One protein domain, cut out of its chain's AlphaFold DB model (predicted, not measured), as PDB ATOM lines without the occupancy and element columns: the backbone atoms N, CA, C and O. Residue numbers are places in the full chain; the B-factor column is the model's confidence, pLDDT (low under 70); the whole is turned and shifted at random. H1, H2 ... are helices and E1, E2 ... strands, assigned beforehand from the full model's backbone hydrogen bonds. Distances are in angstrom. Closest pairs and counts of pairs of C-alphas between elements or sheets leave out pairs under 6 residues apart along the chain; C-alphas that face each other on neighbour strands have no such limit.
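What this domain is: This is residues 53 to 126 and 140 to 197 of the 198 residues of an uncharacterized protein of Gemmatimonadetes bacterium (UniProt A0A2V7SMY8). This is a closed barrel of eight strands, E1 to E8, that follow one another round the ring in chain order, with E8 closing it against E1. The small helix H1 comes after the last strand, off the barrel wall. The printed part has 132 residues, mostly strand, in the order E1 to E8 and then H1, and neighbouring strands are antiparallel. E1 to E4 form one meander, each strand the antiparallel neighbour of the one before, and E5 to E8 form another. The whole is compact, with a radius of gyration of the C-alphas of 14.7 A, and rounded, spanning 43 by 38 by 35 A.

Where its parts are: Find C-alpha 62 at (33.696, -39.960, 38.101); there E1 begins, residues 62 to 66, 13.5 A long. E2, residues 73 to 86, runs 36.4 A and bends by 57 degrees at residue 81. E3, residues 89 to 100, runs 33.5 A. E4, residues 107 to 121, runs 27.6 A and bends by 100 degrees at residue 117. After the cut, find C-alpha 140 at (44.507, -30.201, 60.519); there E5 begins, residues 140 to 149, 23.3 A long, with a bend of 62 degrees at residue 144. E6, residues 152 to 159, runs 23.0 A, E7, residues 168 to 174, 19.6 A, and E8, residues 180 to 188, 23.0 A. H1, residues 191 to 195, ends at C-alpha 195, (22.543, -43.694, 32.304).

How they stand to each other: Go round the barrel from E1. In the hairpin E1 and E2, N 64 and O 77 are 2.8 A apart, within hydrogen-bond range, as are N 78 and O 95, 2.8 A, in the hairpin E2 and E3. E4 is staggered: it pairs with E3 over residues 107 to 114, with N 94 and O 111 at 2.8 A, and with E5 over residues 115 to 121, with N 143 and O 118 at 2.8 A. Look next at N 146 and O 154, 2.8 A, between E5 and E6, at N 170 and O 155, 2.8 A, between E6 and E7, and at N 171 and O 184, 2.8 A, between E7 and E8. E8 and E1 close the ring at 128 degrees between their directions, with N 65 and O 187 at 2.8 A. Residues 53 to 54 pair antiparallel with residues 157 to 158 of E6. H1 is not on the barrel, but only just, with 4 pairs of C-alphas within 10 A; its O i to N i+4 pair is within hydrogen-bond range.

The domain as a whole: The two C-alphas farthest apart, those of Arg 87 and Gly 102, are 45.2 A apart. Residues 127 to 139 are not printed, and C-alphas 126 and 140 are 18.9 A apart across that cut. Of the links that are printed whole, none is long. The mean pLDDT of the printed part is 80.2; 27 residues are under 70, among them 68 to 72 and 191 to 197.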
ATOM      1  N   HIS A  53      36.173 -35.426  57.239       85.69
ATOM      2  CA  HIS A  53      37.586 -35.210  57.507       85.69
ATOM      3  C   HIS A  53      38.408 -35.300  56.214       85.69
ATOM      4  O   HIS A  53      38.019 -36.016  55.285       85.69
ATOM      5  N   PRO A  54      39.494 -34.519  56.092       88.94
ATOM      6  CA  PRO A  54      40.362 -34.591  54.931       88.94
ATOM      7  C   PRO A  54      41.065 -35.946  54.875       88.94
ATOM      8  O   PRO A  54      41.460 -36.487  55.906       88.94
ATOM      9  N   VAL A  55      41.262 -36.473  53.665       88.50
ATOM     10  CA  VAL A  55      41.948 -37.759  53.481       88.50
ATOM     11  C   VAL A  55      43.070 -37.689  52.466       88.50
ATOM     12  O   VAL A  55      42.963 -37.038  51.427       88.50
ATOM     13  N   ALA A  56      44.141 -38.433  52.733       88.38
ATOM     14  CA  ALA A  56      45.304 -38.549  51.857       88.38
ATOM     15  C   ALA A  56      45.037 -39.384  50.587       88.38
ATOM     16  O   ALA A  56      45.893 -39.465  49.704       88.38
ATOM     17  N   ALA A  57      43.860 -40.006  50.477       85.50
ATOM     18  CA  ALA A  57      43.464 -40.773  49.307       85.50
ATOM     19  C   ALA A  57      43.102 -39.855  48.131       85.50
ATOM     20  O   ALA A  57      42.336 -38.896  48.261       85.50
ATOM     21  N   ALA A  58      43.634 -40.171  46.951       82.81
ATOM     22  CA  ALA A  58      43.291 -39.464  45.725       82.81
ATOM     23  C   ALA A  58      41.777 -39.566  45.440       82.81
ATOM     24  O   ALA A  58      41.233 -40.672  45.515       82.81
ATOM     25  N   PRO A  59      41.112 -38.470  45.035       82.25
ATOM     26  CA  PRO A  59      39.702 -38.514  44.687       82.25
ATOM     27  C   PRO A  59      39.388 -39.576  43.628       82.25
ATOM     28  O   PRO A  59      40.119 -39.738  42.641       82.25
ATOM     29  N   ALA A  60      38.285 -40.299  43.823       87.00
ATOM     30  CA  ALA A  60      37.857 -41.333  42.890       87.00
ATOM     31  C   ALA A  60      37.458 -40.737  41.530       87.00
ATOM     32  O   ALA A  60      36.945 -39.619  41.431       87.00
ATOM     33  N   ALA A  61      37.661 -41.522  40.468       90.38
ATOM     34  CA  ALA A  61      37.204 -41.137  39.138       90.38
ATOM     35  C   ALA A  61      35.668 -41.059  39.092       90.38
ATOM     36  O   ALA A  61      34.976 -41.848  39.746       90.38
ATOM     37  N   GLY A  62      35.133 -40.135  38.299       92.12
ATOM     38  CA  GLY A  62      33.696 -39.960  38.101       92.12
ATOM     39  C   GLY A  62      33.267 -38.500  38.004       92.12
ATOM     40  O   GLY A  62      34.100 -37.590  38.034       92.12
ATOM     41  N   LEU A  63      31.954 -38.304  37.884       92.50
ATOM     42  CA  LEU A  63      31.325 -36.991  37.944       92.50
ATOM     43  C   LEU A  63      31.023 -36.625  39.399       92.50
ATOM     44  O   LEU A  63      30.469 -37.419  40.159       92.50
ATOM     45  N   TRP A  64      31.382 -35.403  39.767       93.31
ATOM     46  CA  TRP A  64      31.155 -34.814  41.077       93.31
ATOM     47  C   TRP A  64      30.375 -33.518  40.907       93.31
ATOM     48  O   TRP A  64      30.727 -32.697  40.065       93.31
ATOM     49  N   VAL A  65      29.322 -33.313  41.690       91.94
ATOM     50  CA  VAL A  65      28.407 -32.171  41.558       91.94
ATOM     51  C   VAL A  65      28.191 -31.494  42.905       91.94
ATOM     52  O   VAL A  65      28.155 -32.157  43.938       91.94
ATOM     53  N   SER A  66      28.044 -30.169  42.909       89.69
ATOM     54  CA  SER A  66      27.804 -29.395  44.134       89.69
ATOM     55  C   SER A  66      26.570 -29.906  44.888       89.69
ATOM     56  O   SER A  66      25.490 -29.979  44.299       89.69
ATOM     57  N   GLU A  67      26.713 -30.223  46.180       76.19
ATOM     58  CA  GLU A  67      25.634 -30.779  47.017       76.19
ATOM     59  C   GLU A  67      24.439 -29.840  47.160       76.19
ATOM     60  O   GLU A  67      23.284 -30.247  47.057       76.19
ATOM     61  N   ARG A  68      24.734 -28.563  47.399       64.81
ATOM     62  CA  ARG A  68      23.758 -27.484  47.454       64.81
ATOM     63  C   ARG A  68      24.123 -26.511  46.357       64.81
ATOM     64  O   ARG A  68      25.201 -25.921  46.379       64.81
ATOM     65  N   SER A  69      23.220 -26.329  45.401       56.22
ATOM     66  CA  SER A  69      23.279 -25.164  44.534       56.22
ATOM     67  C   SER A  69      23.106 -23.939  45.420       56.22
ATOM     68  O   SER A  69      21.988 -23.608  45.815       56.22
ATOM     69  N   THR A  70      24.208 -23.281  45.773       60.47
ATOM     70  CA  THR A  70      24.099 -21.884  46.186       60.47
ATOM     71  C   THR A  70      23.426 -21.143  45.031       60.47
ATOM     72  O   THR A  70      23.729 -21.468  43.878       60.47
ATOM     73  N   PRO A  71      22.521 -20.181  45.281       61.31
ATOM     74  CA  PRO A  71      21.924 -19.414  44.187       61.31
ATOM     75  C   PRO A  71      23.022 -18.807  43.302       61.31
ATOM     76  O   PRO A  71      22.946 -18.810  42.090       61.31
ATOM     77  N   THR A  72      24.157 -18.442  43.888       69.00
ATOM     78  CA  THR A  72      25.254 -17.779  43.189       69.00
ATOM     79  C   THR A  72      26.123 -18.667  42.292       69.00
ATOM     80  O   THR A  72      26.778 -18.131  41.396       69.00
ATOM     81  N   ALA A  73      26.197 -19.985  42.528       78.00
ATOM     82  CA  ALA A  73      27.087 -20.869  41.770       78.00
ATOM     83  C   ALA A  73      26.694 -22.358  41.821       78.00
ATOM     84  O   ALA A  73      26.360 -22.898  42.881       78.00
ATOM     85  N   ARG A  74      26.845 -23.031  40.674       87.31
ATOM     86  CA  ARG A  74      26.817 -24.492  40.512       87.31
ATOM     87  C   ARG A  74      28.142 -24.958  39.927       87.31
ATOM     88  O   ARG A  74      28.630 -24.369  38.964       87.31
ATOM     89  N   VAL A  75      28.699 -26.021  40.498       90.44
ATOM     90  CA  VAL A  75      29.971 -26.597  40.051       90.44
ATOM     91  C   VAL A  75      29.804 -28.087  39.799       90.44
ATOM     92  O   VAL A  75      29.219 -28.798  40.618       90.44
ATOM     93  N   ALA A  76      30.352 -28.544  38.678       92.06
ATOM     94  CA  ALA A  76      30.584 -29.949  38.390       92.06
ATOM     95  C   ALA A  76      32.076 -30.178  38.121       92.06
ATOM     96  O   ALA A  76      32.736 -29.329  37.521       92.06
ATOM     97  N   ALA A  77      32.603 -31.318  38.556       92.44
ATOM     98  CA  ALA A  77      33.968 -31.747  38.300       92.44
ATOM     99  C   ALA A  77      33.975 -33.188  37.776       92.44
ATOM    100  O   ALA A  77      33.455 -34.092  38.426       92.44
ATOM    101  N   MET A  78      34.581 -33.414  36.616       93.94
ATOM    102  CA  MET A  78      34.845 -34.743  36.082       93.94
ATOM    103  C   MET A  78      36.292 -35.114  36.387       93.94
ATOM    104  O   MET A  78      37.225 -34.530  35.839       93.94
ATOM    105  N   VAL A  79      36.477 -36.095  37.267       91.81
ATOM    106  CA  VAL A  79      37.792 -36.638  37.611       91.81
ATOM    107  C   VAL A  79      38.023 -37.890  36.772       91.81
ATOM    108  O   VAL A  79      37.294 -38.875  36.887       91.81
ATOM    109  N   GLY A  80      39.037 -37.854  35.916       89.88
ATOM    110  CA  GLY A  80      39.432 -38.971  35.068       89.88
ATOM    111  C   GLY A  80      40.113 -40.114  35.834       89.88
ATOM    112  O   GLY A  80      40.391 -40.012  37.039       89.88
ATOM    113  N   PRO A  81      40.408 -41.228  35.142       87.44
ATOM    114  CA  PRO A  81      41.196 -42.314  35.713       87.44
ATOM    115  C   PRO A  81      42.596 -41.827  36.109       87.44
ATOM    116  O   PRO A  81      43.131 -40.879  35.530       87.44
ATOM    117  N   ALA A  82      43.183 -42.485  37.109       83.12
ATOM    118  CA  ALA A  82      44.572 -42.258  37.479       83.12
ATOM    119  C   ALA A  82      45.496 -42.707  36.345       83.12
ATOM    120  O   ALA A  82      45.415 -43.847  35.892       83.12
ATOM    121  N   SER A  83      46.398 -41.824  35.935       81.31
ATOM    122  CA  SER A  83      47.612 -42.193  35.224       81.31
ATOM    123  C   SER A  83      48.785 -42.098  36.193       81.31
ATOM    124  O   SER A  83      48.923 -41.132  36.948       81.31
ATOM    125  N   VAL A  84      49.620 -43.132  36.208       72.50
ATOM    126  CA  VAL A  84      50.874 -43.129  36.959       72.50
ATOM    127  C   VAL A  84      51.954 -42.728  35.968       72.50
ATOM    128  O   VAL A  84      52.279 -43.502  35.073       72.50
ATOM    129  N   ALA A  85      52.439 -41.493  36.079       63.69
ATOM    130  CA  ALA A  85      53.502 -40.996  35.205       63.69
ATOM    131  C   ALA A  85      54.873 -41.543  35.637       63.69
ATOM    132  O   ALA A  85      55.675 -41.900  34.789       63.69
ATOM    133  N   ASP A  86      55.089 -41.667  36.953       64.19
ATOM    134  CA  ASP A  86      56.268 -42.253  37.600       64.19
ATOM    135  C   ASP A  86      55.855 -42.870  38.945       64.19
ATOM    136  O   ASP A  86      54.809 -42.510  39.490       64.19
ATOM    137  N   ARG A  87      56.687 -43.754  39.524       60.66
ATOM    138  CA  ARG A  87      56.382 -44.562  40.734       60.66
ATOM    139  C   ARG A  87      55.874 -43.781  41.964       60.66
ATOM    140  O   ARG A  87      55.378 -44.404  42.893       60.66
ATOM    141  N   ALA A  88      55.980 -42.451  41.978       67.06
ATOM    142  CA  ALA A  88      55.545 -41.587  43.078       67.06
ATOM    143  C   ALA A  88      54.542 -40.482  42.679       67.06
ATOM    144  O   ALA A  88      54.175 -39.669  43.524       67.06
ATOM    145  N   ARG A  89      54.102 -40.403  41.411       77.50
ATOM    146  CA  ARG A  89      53.236 -39.315  40.930       77.50
ATOM    147  C   ARG A  89      51.954 -39.854  40.306       77.50
ATOM    148  O   ARG A  89      51.972 -40.439  39.226       77.50
ATOM    149  N   ILE A  90      50.835 -39.571  40.972       79.31
ATOM    150  CA  ILE A  90      49.489 -39.811  40.446       79.31
ATOM    151  C   ILE A  90      49.014 -38.539  39.744       79.31
ATOM    152  O   ILE A  90      48.855 -37.493  40.382       79.31
ATOM    153  N   THR A  91      48.759 -38.647  38.445       84.44
ATOM    154  CA  THR A  91      48.144 -37.598  37.628       84.44
ATOM    155  C   THR A  91      46.739 -37.994  37.194       84.44
ATOM    156  O   THR A  91      46.441 -39.175  37.018       84.44
ATOM    157  N   ARG A  92      45.854 -37.010  37.025       87.19
ATOM    158  CA  ARG A  92      44.499 -37.219  36.497       87.19
ATOM    159  C   ARG A  92      44.096 -36.068  35.600       87.19
ATOM    160  O   ARG A  92      44.379 -34.916  35.915       87.19
ATOM    161  N   ARG A  93      43.361 -36.375  34.533       89.44
ATOM    162  CA  ARG A  93      42.607 -35.353  33.803       89.44
ATOM    163  C   ARG A  93      41.444 -34.905  34.681       89.44
ATOM    164  O   ARG A  93      40.684 -35.752  35.146       89.44
ATOM    165  N   VAL A  94      41.321 -33.609  34.915       88.19
ATOM    166  CA  VAL A  94      40.220 -33.024  35.674       88.19
ATOM    167  C   VAL A  94      39.577 -31.943  34.829       88.19
ATOM    168  O   VAL A  94      40.255 -31.016  34.391       88.19
ATOM    169  N   GLU A  95      38.275 -32.073  34.606       89.62
ATOM    170  CA  GLU A  95      37.459 -31.037  33.978       89.62
ATOM    171  C   GLU A  95      36.546 -30.420  35.031       89.62
ATOM    172  O   GLU A  95      35.920 -31.147  35.796       89.62
ATOM    173  N   THR A  96      36.432 -29.098  35.077       86.81
ATOM    174  CA  THR A  96      35.472 -28.408  35.944       86.81
ATOM    175  C   THR A  96      34.602 -27.472  35.142       86.81
ATOM    176  O   THR A  96      35.120 -26.659  34.376       86.81
ATOM    177  N   LEU A  97      33.299 -27.550  35.381       86.00
ATOM    178  CA  LEU A  97      32.298 -26.646  34.851       86.00
ATOM    179  C   LEU A  97      31.724 -25.818  35.996       86.00
ATOM    180  O   LEU A  97      31.225 -26.368  36.976       86.00
ATOM    181  N   GLU A  98      31.779 -24.498  35.862       86.31
ATOM    182  CA  GLU A  98      31.197 -23.561  36.820       86.31
ATOM    183  C   GLU A  98      30.170 -22.669  36.121       86.31
ATOM    184  O   GLU A  98      30.480 -21.959  35.157       86.31
ATOM    185  N   LEU A  99      28.947 -22.691  36.646       83.62
ATOM    186  CA  LEU A  99      27.850 -21.824  36.244       83.62
ATOM    187  C   LEU A  99      27.556 -20.843  37.376       83.62
ATOM    188  O   LEU A  99      27.432 -21.248  38.529       83.62
ATOM    189  N   ARG A 100      27.444 -19.557  37.048       81.81
ATOM    190  CA  ARG A 100      27.145 -18.484  38.003       81.81
ATOM    191  C   ARG A 100      25.881 -17.757  37.589       81.81
ATOM    192  O   ARG A 100      25.692 -17.502  36.399       81.81
ATOM    193  N   ASP A 101      25.077 -17.359  38.563       72.56
ATOM    194  CA  ASP A 101      23.891 -16.547  38.301       72.56
ATOM    195  C   ASP A 101      24.268 -15.215  37.641       72.56
ATOM    196  O   ASP A 101      25.238 -14.551  38.018       72.56
ATOM    197  N   GLY A 102      23.526 -14.853  36.593       66.25
ATOM    198  CA  GLY A 102      23.766 -13.650  35.790       66.25
ATOM    199  C   GLY A 102      25.020 -13.689  34.904       66.25
ATOM    200  O   GLY A 102      25.237 -12.763  34.118       66.25
ATOM    201  N   ALA A 103      25.844 -14.743  34.970       64.06
ATOM    202  CA  ALA A 103      26.979 -14.889  34.070       64.06
ATOM    203  C   ALA A 103      26.503 -15.382  32.701       64.06
ATOM    204  O   ALA A 103      25.972 -16.480  32.563       64.06
ATOM    205  N   LYS A 104      26.767 -14.595  31.654       59.25
ATOM    206  CA  LYS A 104      26.499 -14.982  30.256       59.25
ATOM    207  C   LYS A 104      27.389 -16.131  29.749       59.25
ATOM    208  O   LYS A 104      27.243 -16.530  28.599       59.25
ATOM    209  N   ALA A 105      28.331 -16.625  30.556       61.06
ATOM    210  CA  ALA A 105      29.343 -17.583  30.128       61.06
ATOM    211  C   ALA A 105      29.569 -18.687  31.167       61.06
ATOM    212  O   ALA A 105      29.771 -18.418  32.354       61.06
ATOM    213  N   ILE A 106      29.592 -19.924  30.672       73.88
ATOM    214  CA  ILE A 106      30.033 -21.118  31.391       73.88
ATOM    215  C   ILE A 106      31.561 -21.093  31.450       73.88
ATOM    216  O   ILE A 106      32.216 -20.857  30.433       73.88
ATOM    217  N   ARG A 107      32.142 -21.341  32.627       78.56
ATOM    218  CA  ARG A 107      33.595 -21.511  32.755       78.56
ATOM    219  C   ARG A 107      33.924 -22.993  32.719       78.56
ATOM    220  O   ARG A 107      33.481 -23.730  33.594       78.56
ATOM    221  N   LEU A 108      34.703 -23.393  31.720       81.12
ATOM    222  CA  LEU A 108      35.281 -24.725  31.609       81.12
ATOM    223  C   LEU A 108      36.790 -24.620  31.832       81.12
ATOM    224  O   LEU A 108      37.451 -23.788  31.212       81.12
ATOM    225  N   ALA A 109      37.323 -25.466  32.703       77.88
ATOM    226  CA  ALA A 109      38.757 -25.668  32.846       77.88
ATOM    227  C   ALA A 109      39.046 -27.162  32.756       77.88
ATOM    228  O   ALA A 109      38.365 -27.948  33.408       77.88
ATOM    229  N   THR A 110      40.049 -27.530  31.966       82.44
ATOM    230  CA  THR A 110      40.500 -28.910  31.799       82.44
ATOM    231  C   THR A 110      42.005 -28.934  31.959       82.44
ATOM    232  O   THR A 110      42.693 -28.234  31.220       82.44
ATOM    233  N   ASP A 111      42.514 -29.740  32.887       82.31
ATOM    234  CA  ASP A 111      43.957 -29.888  33.083       82.31
ATOM    235  C   ASP A 111      44.336 -31.307  33.529       82.31
ATOM    236  O   ASP A 111      43.492 -32.098  33.958       82.31
ATOM    237  N   THR A 112      45.620 -31.637  33.420       84.38
ATOM    238  CA  THR A 112      46.232 -32.794  34.068       84.38
ATOM    239  C   THR A 112      46.760 -32.372  35.435       84.38
ATOM    240  O   THR A 112      47.838 -31.797  35.556       84.38
ATOM    241  N   ALA A 113      46.019 -32.692  36.493       83.31
ATOM    242  CA  ALA A 113      46.406 -32.355  37.854       83.31
ATOM    243  C   ALA A 113      47.288 -33.453  38.470       83.31
ATOM    244  O   ALA A 113      46.953 -34.640  38.414       83.31
ATOM    245  N   SER A 114      48.401 -33.058  39.098       85.56
ATOM    246  CA  SER A 114      49.186 -33.928  39.987       85.56
ATOM    247  C   SER A 114      48.636 -33.850  41.409       85.56
ATOM    248  O   SER A 114      48.345 -32.755  41.891       85.56
ATOM    249  N   MET A 115      48.515 -34.993  42.087       88.25
ATOM    250  CA  MET A 115      48.139 -35.025  43.504       88.25
ATOM    251  C   MET A 115      49.307 -34.556  44.376       88.25
ATOM    252  O   MET A 115      50.453 -34.944  44.139       88.25
ATOM    253  N   ARG A 116      49.012 -33.758  45.403       88.81
ATOM    254  CA  ARG A 116      49.921 -33.481  46.521       88.81
ATOM    255  C   ARG A 116      49.189 -33.616  47.848       88.81
ATOM    256  O   ARG A 116      47.969 -33.499  47.882       88.81
ATOM    257  N   LEU A 117      49.932 -33.832  48.927       89.00
ATOM    258  CA  LEU A 117      49.374 -33.839  50.276       89.00
ATOM    259  C   LEU A 117      49.492 -32.447  50.899       89.00
ATOM    260  O   LEU A 117      50.567 -31.850  50.875       89.00
ATOM    261  N   GLU A 118      48.398 -31.946  51.463       87.62
ATOM    262  CA  GLU A 118      48.362 -30.701  52.236       87.62
ATOM    263  C   GLU A 118      47.647 -30.918  53.564       87.62
ATOM    264  O   GLU A 118      46.704 -31.697  53.636       87.62
ATOM    265  N   LEU A 119      48.061 -30.209  54.611       86.25
ATOM    266  CA  LEU A 119      47.328 -30.193  55.872       86.25
ATOM    267  C   LEU A 119      46.134 -29.245  55.738       86.25
ATOM    268  O   LEU A 119      46.316 -28.036  55.598       86.25
ATOM    269  N   LEU A 120      44.922 -29.794  55.772       83.19
ATOM    270  CA  LEU A 120      43.678 -29.036  55.670       83.19
ATOM    271  C   LEU A 120      42.851 -29.163  56.953       83.19
ATOM    272  O   LEU A 120      42.948 -30.175  57.648       83.19
ATOM    273  N   PRO A 121      42.034 -28.151  57.287       76.94
ATOM    274  CA  PRO A 121      41.137 -28.233  58.433       76.94
ATOM    275  C   PRO A 121      40.018 -29.252  58.186       76.94
ATOM    276  O   PRO A 121      39.532 -29.398  57.059       76.94
ATOM    277  N   ARG A 122      39.564 -29.911  59.258       76.56
ATOM    278  CA  ARG A 122      38.323 -30.703  59.255       76.56
ATOM    279  C   ARG A 122      37.109 -29.819  58.939       76.56
ATOM    280  O   ARG A 122      37.112 -28.624  59.231       76.56
ATOM    281  N   ILE A 123      36.059 -30.400  58.353       74.31
ATOM    282  CA  ILE A 123      34.807 -29.690  58.049       74.31
ATOM    283  C   ILE A 123      33.685 -30.271  58.916       74.31
ATOM    284  O   ILE A 123      33.287 -31.424  58.754       74.31
ATOM    285  N   GLY A 124      33.172 -29.456  59.842       61.84
ATOM    286  CA  GLY A 124      32.062 -29.799  60.734       61.84
ATOM    287  C   GLY A 124      30.723 -29.225  60.262       61.84
ATOM    288  O   GLY A 124      30.649 -28.091  59.784       61.84
ATOM    289  N   GLY A 125      29.659 -30.019  60.389       48.41
ATOM    290  CA  GLY A 125      28.299 -29.652  59.999       48.41
ATOM    291  C   GLY A 125      27.629 -28.621  60.921       48.41
ATOM    292  O   GLY A 125      27.778 -28.648  62.137       48.41
ATOM    293  N   SER A 126      26.798 -27.785  60.287       39.44
ATOM    294  CA  SER A 126      25.930 -26.710  60.803       39.44
ATOM    295  C   SER A 126      26.541 -25.305  60.967       39.44
ATOM    296  O   SER A 126      27.282 -25.000  61.895       39.44
ATOM    297  N   THR A 140      44.240 -30.040  61.950       77.00
ATOM    298  CA  THR A 140      44.507 -30.201  60.519       77.00
ATOM    299  C   THR A 140      44.935 -31.630  60.214       77.00
ATOM    300  O   THR A 140      45.748 -32.197  60.947       77.00
ATOM    301  N   GLU A 141      44.465 -32.178  59.100       82.06
ATOM    302  CA  GLU A 141      44.785 -33.530  58.637       82.06
ATOM    303  C   GLU A 141      45.280 -33.527  57.190       82.06
ATOM    304  O   GLU A 141      44.947 -32.614  56.426       82.06
ATOM    305  N   PRO A 142      46.096 -34.521  56.795       86.75
ATOM    306  CA  PRO A 142      46.581 -34.620  55.430       86.75
ATOM    307  C   PRO A 142      45.435 -34.908  54.455       86.75
ATOM    308  O   PRO A 142      44.713 -35.893  54.583       86.75
ATOM    309  N   ALA A 143      45.335 -34.074  53.428       88.25
ATOM    310  CA  ALA A 143      44.383 -34.174  52.339       88.25
ATOM    311  C   ALA A 143      45.114 -34.339  51.007       88.25
ATOM    312  O   ALA A 143      46.082 -33.626  50.734       88.25
ATOM    313  N   ALA A 144      44.618 -35.215  50.140       89.19
ATOM    314  CA  ALA A 144      44.997 -35.235  48.738       89.19
ATOM    315  C   ALA A 144      44.383 -34.027  48.028       89.19
ATOM    316  O   ALA A 144      43.159 -33.889  47.968       89.19
ATOM    317  N   VAL A 145      45.240 -33.179  47.462       91.12
ATOM    318  CA  VAL A 145      44.869 -31.961  46.743       91.12
ATOM    319  C   VAL A 145      45.294 -32.050  45.280       91.12
ATOM    320  O   VAL A 145      46.450 -32.343  44.970       91.12
ATOM    321  N   TYR A 146      44.361 -31.745  44.381       90.50
ATOM    322  CA  TYR A 146      44.609 -31.499  42.964       90.50
ATOM    323  C   TYR A 146      44.527 -30.004  42.672       90.50
ATOM    324  O   TYR A 146      43.455 -29.406  42.767       90.50
ATOM    325  N   ALA A 147      45.646 -29.410  42.258       89.69
ATOM    326  CA  ALA A 147      45.635 -28.085  41.656       89.69
ATOM    327  C   ALA A 147      45.301 -28.211  40.168       89.69
ATOM    328  O   ALA A 147      46.087 -28.769  39.407       89.69
ATOM    329  N   ILE A 148      44.123 -27.722  39.777       87.06
ATOM    330  CA  ILE A 148      43.686 -27.680  38.370       87.06
ATOM    331  C   ILE A 148      44.246 -26.429  37.699       87.06
ATOM    332  O   ILE A 148      44.608 -26.432  36.537       87.06
ATOM    333  N   THR A 149      44.289 -25.327  38.440       85.81
ATOM    334  CA  THR A 149      44.954 -24.086  38.039       85.81
ATOM    335  C   THR A 149      45.560 -23.459  39.295       85.81
ATOM    336  O   THR A 149      45.220 -23.884  40.404       85.81
ATOM    337  N   PRO A 150      46.378 -22.396  39.187       86.69
ATOM    338  CA  PRO A 150      46.851 -21.666  40.367       86.69
ATOM    339  C   PRO A 150      45.734 -21.144  41.288       86.69
ATOM    340  O   PRO A 150      45.989 -20.843  42.450       86.69
ATOM    341  N   LEU A 151      44.498 -21.029  40.784       89.12
ATOM    342  CA  LEU A 151      43.355 -20.489  41.517       89.12
ATOM    343  C   LEU A 151      42.281 -21.531  41.846       89.12
ATOM    344  O   LEU A 151      41.329 -21.181  42.535       89.12
ATOM    345  N   VAL A 152      42.386 -22.768  41.355       90.31
ATOM    346  CA  VAL A 152      41.352 -23.804  41.521       90.31
ATOM    347  C   VAL A 152      41.975 -25.066  42.098       90.31
ATOM    348  O   VAL A 152      42.863 -25.662  41.485       90.31
ATOM    349  N   LEU A 153      41.456 -25.491  43.247       91.75
ATOM    350  CA  LEU A 153      41.891 -26.671  43.983       91.75
ATOM    351  C   LEU A 153      40.709 -27.617  44.224       91.75
ATOM    352  O   LEU A 153      39.595 -27.171  44.506       91.75
ATOM    353  N   LEU A 154      40.981 -28.919  44.167       93.12
ATOM    354  CA  LEU A 154      40.096 -29.977  44.650       93.12
ATOM    355  C   LEU A 154      40.771 -30.726  45.793       93.12
ATOM    356  O   LEU A 154      41.931 -31.095  45.641       93.12
ATOM    357  N   ALA A 155      40.063 -30.997  46.887       93.00
ATOM    358  CA  ALA A 155      40.591 -31.779  48.008       93.00
ATOM    359  C   ALA A 155      39.649 -32.917  48.419       93.00
ATOM    360  O   ALA A 155      38.437 -32.704  48.469       93.00
ATOM    361  N   SER A 156      40.191 -34.099  48.720       91.31
ATOM    362  CA  SER A 156      39.411 -35.270  49.155       91.31
ATOM    363  C   SER A 156      38.974 -35.191  50.610       91.31
ATOM    364  O   SER A 156      39.776 -34.852  51.483       91.31
ATOM    365  N   TYR A 157      37.733 -35.598  50.861       90.75
ATOM    366  CA  TYR A 157      37.172 -35.774  52.193       90.75
ATOM    367  C   TYR A 157      36.391 -37.086  52.280       90.75
ATOM    368  O   TYR A 157      35.690 -37.466  51.337       90.75
ATOM    369  N   GLU A 158      36.465 -37.737  53.434       88.06
ATOM    370  CA  GLU A 158      35.662 -38.911  53.768       88.06
ATOM    371  C   GLU A 158      34.767 -38.621  54.979       88.06
ATOM    372  O   GLU A 158      35.083 -37.749  55.800       88.06
ATOM    373  N   PRO A 159      33.609 -39.293  55.071       84.56
ATOM    374  CA  PRO A 159      32.816 -39.285  56.291       84.56
ATOM    375  C   PRO A 159      33.622 -39.904  57.426       84.56
ATOM    376  O   PRO A 159      34.311 -40.901  57.232       84.56
ATOM    377  N   CYS A 160      33.500 -39.358  58.626       80.62
ATOM    378  CA  CYS A 160      34.102 -40.023  59.769       80.62
ATOM    379  C   CYS A 160      33.344 -41.311  60.151       80.62
ATOM    380  O   CYS A 160      32.116 -41.382  60.022       80.62
ATOM    381  N   ASP A 161      34.093 -42.300  60.653       60.97
ATOM    382  CA  ASP A 161      33.660 -43.666  60.987       60.97
ATOM    383  C   ASP A 161      32.458 -43.714  61.954       60.97
ATOM    384  O   ASP A 161      32.613 -43.733  63.173       60.97
ATOM    385  N   ALA A 162      31.254 -43.685  61.374       52.34
ATOM    386  CA  ALA A 162      29.916 -43.951  61.937       52.34
ATOM    387  C   ALA A 162      28.813 -43.488  60.962       52.34
ATOM    388  O   ALA A 162      27.653 -43.873  61.099       52.34
ATOM    389  N   SER A 163      29.157 -42.637  59.992       55.03
ATOM    390  CA  SER A 163      28.210 -42.125  59.006       55.03
ATOM    391  C   SER A 163      28.018 -43.105  57.851       55.03
ATOM    392  O   SER A 163      28.991 -43.569  57.266       55.03
ATOM    393  N   ALA A 164      26.773 -43.312  57.417       60.62
ATOM    394  CA  ALA A 164      26.468 -43.856  56.085       60.62
ATOM    395  C   ALA A 164      26.742 -42.832  54.957       60.62
ATOM    396  O   ALA A 164      26.242 -42.972  53.840       60.62
ATOM    397  N   GLY A 165      27.479 -41.761  55.271       70.50
ATOM    398  CA  GLY A 165      27.890 -40.738  54.332       70.50
ATOM    399  C   GLY A 165      28.734 -41.309  53.200       70.50
ATOM    400  O   GLY A 165      29.373 -42.351  53.297       70.50
ATOM    401  N   GLU A 166      28.733 -40.594  52.091       83.06
ATOM    402  CA  GLU A 166      29.548 -40.916  50.931       83.06
ATOM    403  C   GLU A 166      30.768 -39.981  50.889       83.06
ATOM    404  O   GLU A 166      30.672 -38.838  51.351       83.06
ATOM    405  N   PRO A 167      31.882 -40.393  50.260       88.38
ATOM    406  CA  PRO A 167      33.029 -39.519  50.029       88.38
ATOM    407  C   PRO A 167      32.643 -38.208  49.333       88.38
ATOM    408  O   PRO A 167      31.677 -38.147  48.557       88.38
ATOM    409  N   ARG A 168      33.424 -37.155  49.586       90.44
ATOM    410  CA  ARG A 168      33.229 -35.805  49.044       90.44
ATOM    411  C   ARG A 168      34.526 -35.227  48.504       90.44
ATOM    412  O   ARG A 168      35.624 -35.618  48.891       90.44
ATOM    413  N   ILE A 169      34.383 -34.242  47.625       92.44
ATOM    414  CA  ILE A 169      35.493 -33.390  47.201       92.44
ATOM    415  C   ILE A 169      35.146 -31.944  47.529       92.44
ATOM    416  O   ILE A 169      34.076 -31.466  47.165       92.44
ATOM    417  N   ARG A 170      36.066 -31.213  48.152       92.50
ATOM    418  CA  ARG A 170      35.979 -29.758  48.291       92.50
ATOM    419  C   ARG A 170      36.501 -29.083  47.036       92.50
ATOM    420  O   ARG A 170      37.668 -29.258  46.702       92.50
ATOM    421  N   TYR A 171      35.670 -28.280  46.384       92.25
ATOM    422  CA  TYR A 171      36.079 -27.346  45.343       92.25
ATOM    423  C   TYR A 171      36.373 -25.985  45.963       92.25
ATOM    424  O   TYR A 171      35.468 -25.352  46.507       92.25
ATOM    425  N   LEU A 172      37.616 -25.522  45.841       90.50
ATOM    426  CA  LEU A 172      38.038 -24.205  46.298       90.50
ATOM    427  C   LEU A 172      38.553 -23.386  45.119       90.50
ATOM    428  O   LEU A 172      39.545 -23.742  44.482       90.50
ATOM    429  N   ARG A 173      37.916 -22.243  44.875       89.88
ATOM    430  CA  ARG A 173      38.365 -21.251  43.906       89.88
ATOM    431  C   ARG A 173      38.758 -19.961  44.595       89.88
ATOM    432  O   ARG A 173      37.985 -19.411  45.381       89.88
ATOM    433  N   ARG A 174      39.915 -19.429  44.223       89.31
ATOM    434  CA  ARG A 174      40.397 -18.121  44.656       89.31
ATOM    435  C   ARG A 174      40.149 -17.048  43.597       89.31
ATOM    436  O   ARG A 174      40.040 -17.342  42.406       89.31
ATOM    437  N   ASP A 175      40.003 -15.802  44.027       87.75
ATOM    438  CA  ASP A 175      40.062 -14.645  43.136       87.75
ATOM    439  C   ASP A 175      41.522 -14.266  42.813       87.75
ATOM    440  O   ASP A 175      42.470 -14.854  43.335       87.75
ATOM    441  N   GLY A 176      41.719 -13.267  41.948       87.00
ATOM    442  CA  GLY A 176      43.058 -12.795  41.575       87.00
ATOM    443  C   GLY A 176      43.855 -12.147  42.718       87.00
ATOM    444  O   GLY A 176      45.031 -11.855  42.535       87.00
ATOM    445  N   ARG A 177      43.238 -11.918  43.885       90.88
ATOM    446  CA  ARG A 177      43.882 -11.407  45.106       90.88
ATOM    447  C   ARG A 177      44.155 -12.523  46.121       90.88
ATOM    448  O   ARG A 177      44.646 -12.245  47.209       90.88
ATOM    449  N   GLY A 178      43.841 -13.773  45.779       84.44
ATOM    450  CA  GLY A 178      44.004 -14.933  46.653       84.44
ATOM    451  C   GLY A 178      42.862 -15.146  47.652       84.44
ATOM    452  O   GLY A 178      42.919 -16.119  48.411       84.44
ATOM    453  N   GLY A 179      41.827 -14.297  47.641       84.94
ATOM    454  CA  GLY A 179      40.627 -14.441  48.466       84.94
ATOM    455  C   GLY A 179      39.749 -15.602  47.999       84.94
ATOM    456  O   GLY A 179      39.827 -16.015  46.844       84.94
ATOM    457  N   VAL A 180      38.917 -16.159  48.883       87.56
ATOM    458  CA  VAL A 180      38.019 -17.276  48.541       87.56
ATOM    459  C   VAL A 180      36.835 -16.755  47.729       87.56
ATOM    460  O   VAL A 180      35.967 -16.060  48.247       87.56
ATOM    461  N   ALA A 181      36.791 -17.110  46.446       86.00
ATOM    462  CA  ALA A 181      35.713 -16.740  45.534       86.00
ATOM    463  C   ALA A 181      34.590 -17.787  45.488       86.00
ATOM    464  O   ALA A 181      33.453 -17.457  45.148       86.00
ATOM    465  N   THR A 182      34.910 -19.061  45.727       87.00
ATOM    466  CA  THR A 182      33.951 -20.176  45.758       87.00
ATOM    467  C   THR A 182      34.520 -21.295  46.615       87.00
ATOM    468  O   THR A 182      35.685 -21.644  46.454       87.00
ATOM    469  N   ASP A 183      33.704 -21.854  47.501       89.19
ATOM    470  CA  ASP A 183      34.071 -22.965  48.374       89.19
ATOM    471  C   ASP A 183      32.850 -23.865  48.557       89.19
ATOM    472  O   ASP A 183      31.847 -23.445  49.136       89.19
ATOM    473  N   LEU A 184      32.883 -25.051  47.955       89.69
ATOM    474  CA  LEU A 184      31.724 -25.935  47.840       89.69
ATOM    475  C   LEU A 184      32.125 -27.389  48.074       89.69
ATOM    476  O   LEU A 184      33.163 -27.835  47.587       89.69
ATOM    477  N   MET A 185      31.258 -28.148  48.745       91.00
ATOM    478  CA  MET A 185      31.339 -29.609  48.751       91.00
ATOM    479  C   MET A 185      30.678 -30.172  47.496       91.00
ATOM    480  O   MET A 185      29.560 -29.791  47.129       91.00
ATOM    481  N   LEU A 186      31.377 -31.096  46.847       91.81
ATOM    482  CA  LEU A 186      30.893 -31.876  45.723       91.81
ATOM    483  C   LEU A 186      30.632 -33.309  46.189       91.81
ATOM    484  O   LEU A 186      31.499 -33.943  46.799       91.81
ATOM    485  N   ARG A 187      29.453 -33.829  45.853       91.69
ATOM    486  CA  ARG A 187      29.104 -35.246  45.996       91.69
ATOM    487  C   ARG A 187      29.308 -35.973  44.684       91.69
ATOM    488  O   ARG A 187      29.190 -35.371  43.617       91.69
ATOM    489  N   ARG A 188      29.576 -37.270  44.762       91.06
ATOM    490  CA  ARG A 188      29.654 -38.107  43.571       91.06
ATOM    491  C   ARG A 188      28.259 -38.250  42.970       91.06
ATOM    492  O   ARG A 188      27.278 -38.434  43.686       91.06
ATOM    493  N   GLU A 189      28.163 -38.136  41.656       88.62
ATOM    494  CA  GLU A 189      26.965 -38.562  40.950       88.62
ATOM    495  C   GLU A 189      26.986 -40.095  40.840       88.62
ATOM    496  O   GLU A 189      28.012 -40.692  40.495       88.62
ATOM    497  N   SER A 190      25.873 -40.747  41.174       74.12
ATOM    498  CA  SER A 190      25.741 -42.194  41.021       74.12
ATOM    499  C   SER A 190      25.748 -42.582  39.539       74.12
ATOM    500  O   SER A 190      25.207 -41.872  38.689       74.12
ATOM    501  N   ALA A 191      26.318 -43.750  39.226       59.53
ATOM    502  CA  ALA A 191      26.379 -44.272  37.858       59.53
ATOM    503  C   ALA A 191      24.989 -44.462  37.209       59.53
ATOM    504  O   ALA A 191      24.882 -44.421  35.986       59.53
ATOM    505  N   GLU A 192      23.929 -44.619  38.009       51.91
ATOM    506  CA  GLU A 192      22.541 -44.705  37.528       51.91
ATOM    507  C   GLU A 192      22.050 -43.400  36.887       51.91
ATOM    508  O   GLU A 192      21.322 -43.433  35.899       51.91
ATOM    509  N   THR A 193      22.496 -42.245  37.386       50.19
ATOM    510  CA  THR A 193      22.065 -40.934  36.868       50.19
ATOM    511  C   THR A 193      22.723 -40.623  35.513       50.19
ATOM    512  O   THR A 193      22.084 -40.091  34.607       50.19
ATOM    513  N   LEU A 194      23.960 -41.090  35.318       48.19
ATOM    514  CA  LEU A 194      24.708 -41.015  34.056       48.19
ATOM    515  C   LEU A 194      24.072 -41.844  32.922       48.19
ATOM    516  O   LEU A 194      24.266 -41.529  31.747       48.19
ATOM    517  N   GLY A 195      23.311 -42.892  33.260       42.53
ATOM    518  CA  GLY A 195      22.543 -43.694  32.304       42.53
ATOM    519  C   GLY A 195      21.263 -43.015  31.808       42.53
ATOM    520  O   GLY A 195      20.813 -43.316  30.709       42.53
ATOM    521  N   ALA A 196      20.707 -42.073  32.575       41.97
ATOM    522  CA  ALA A 196      19.487 -41.340  32.222       41.97
ATOM    523  C   ALA A 196      19.736 -40.122  31.308       41.97
ATOM    524  O   ALA A 196      18.785 -39.503  30.833       41.97
ATOM    525  N   LEU A 197      21.003 -39.765  31.072       44.62
ATOM    526  CA  LEU A 197      21.427 -38.640  30.227       44.62
ATOM    527  C   LEU A 197      22.012 -39.086  28.872       44.62
ATOM    528  O   LEU A 197      22.615 -38.267  28.175       44.62
TER     529      LEU A 197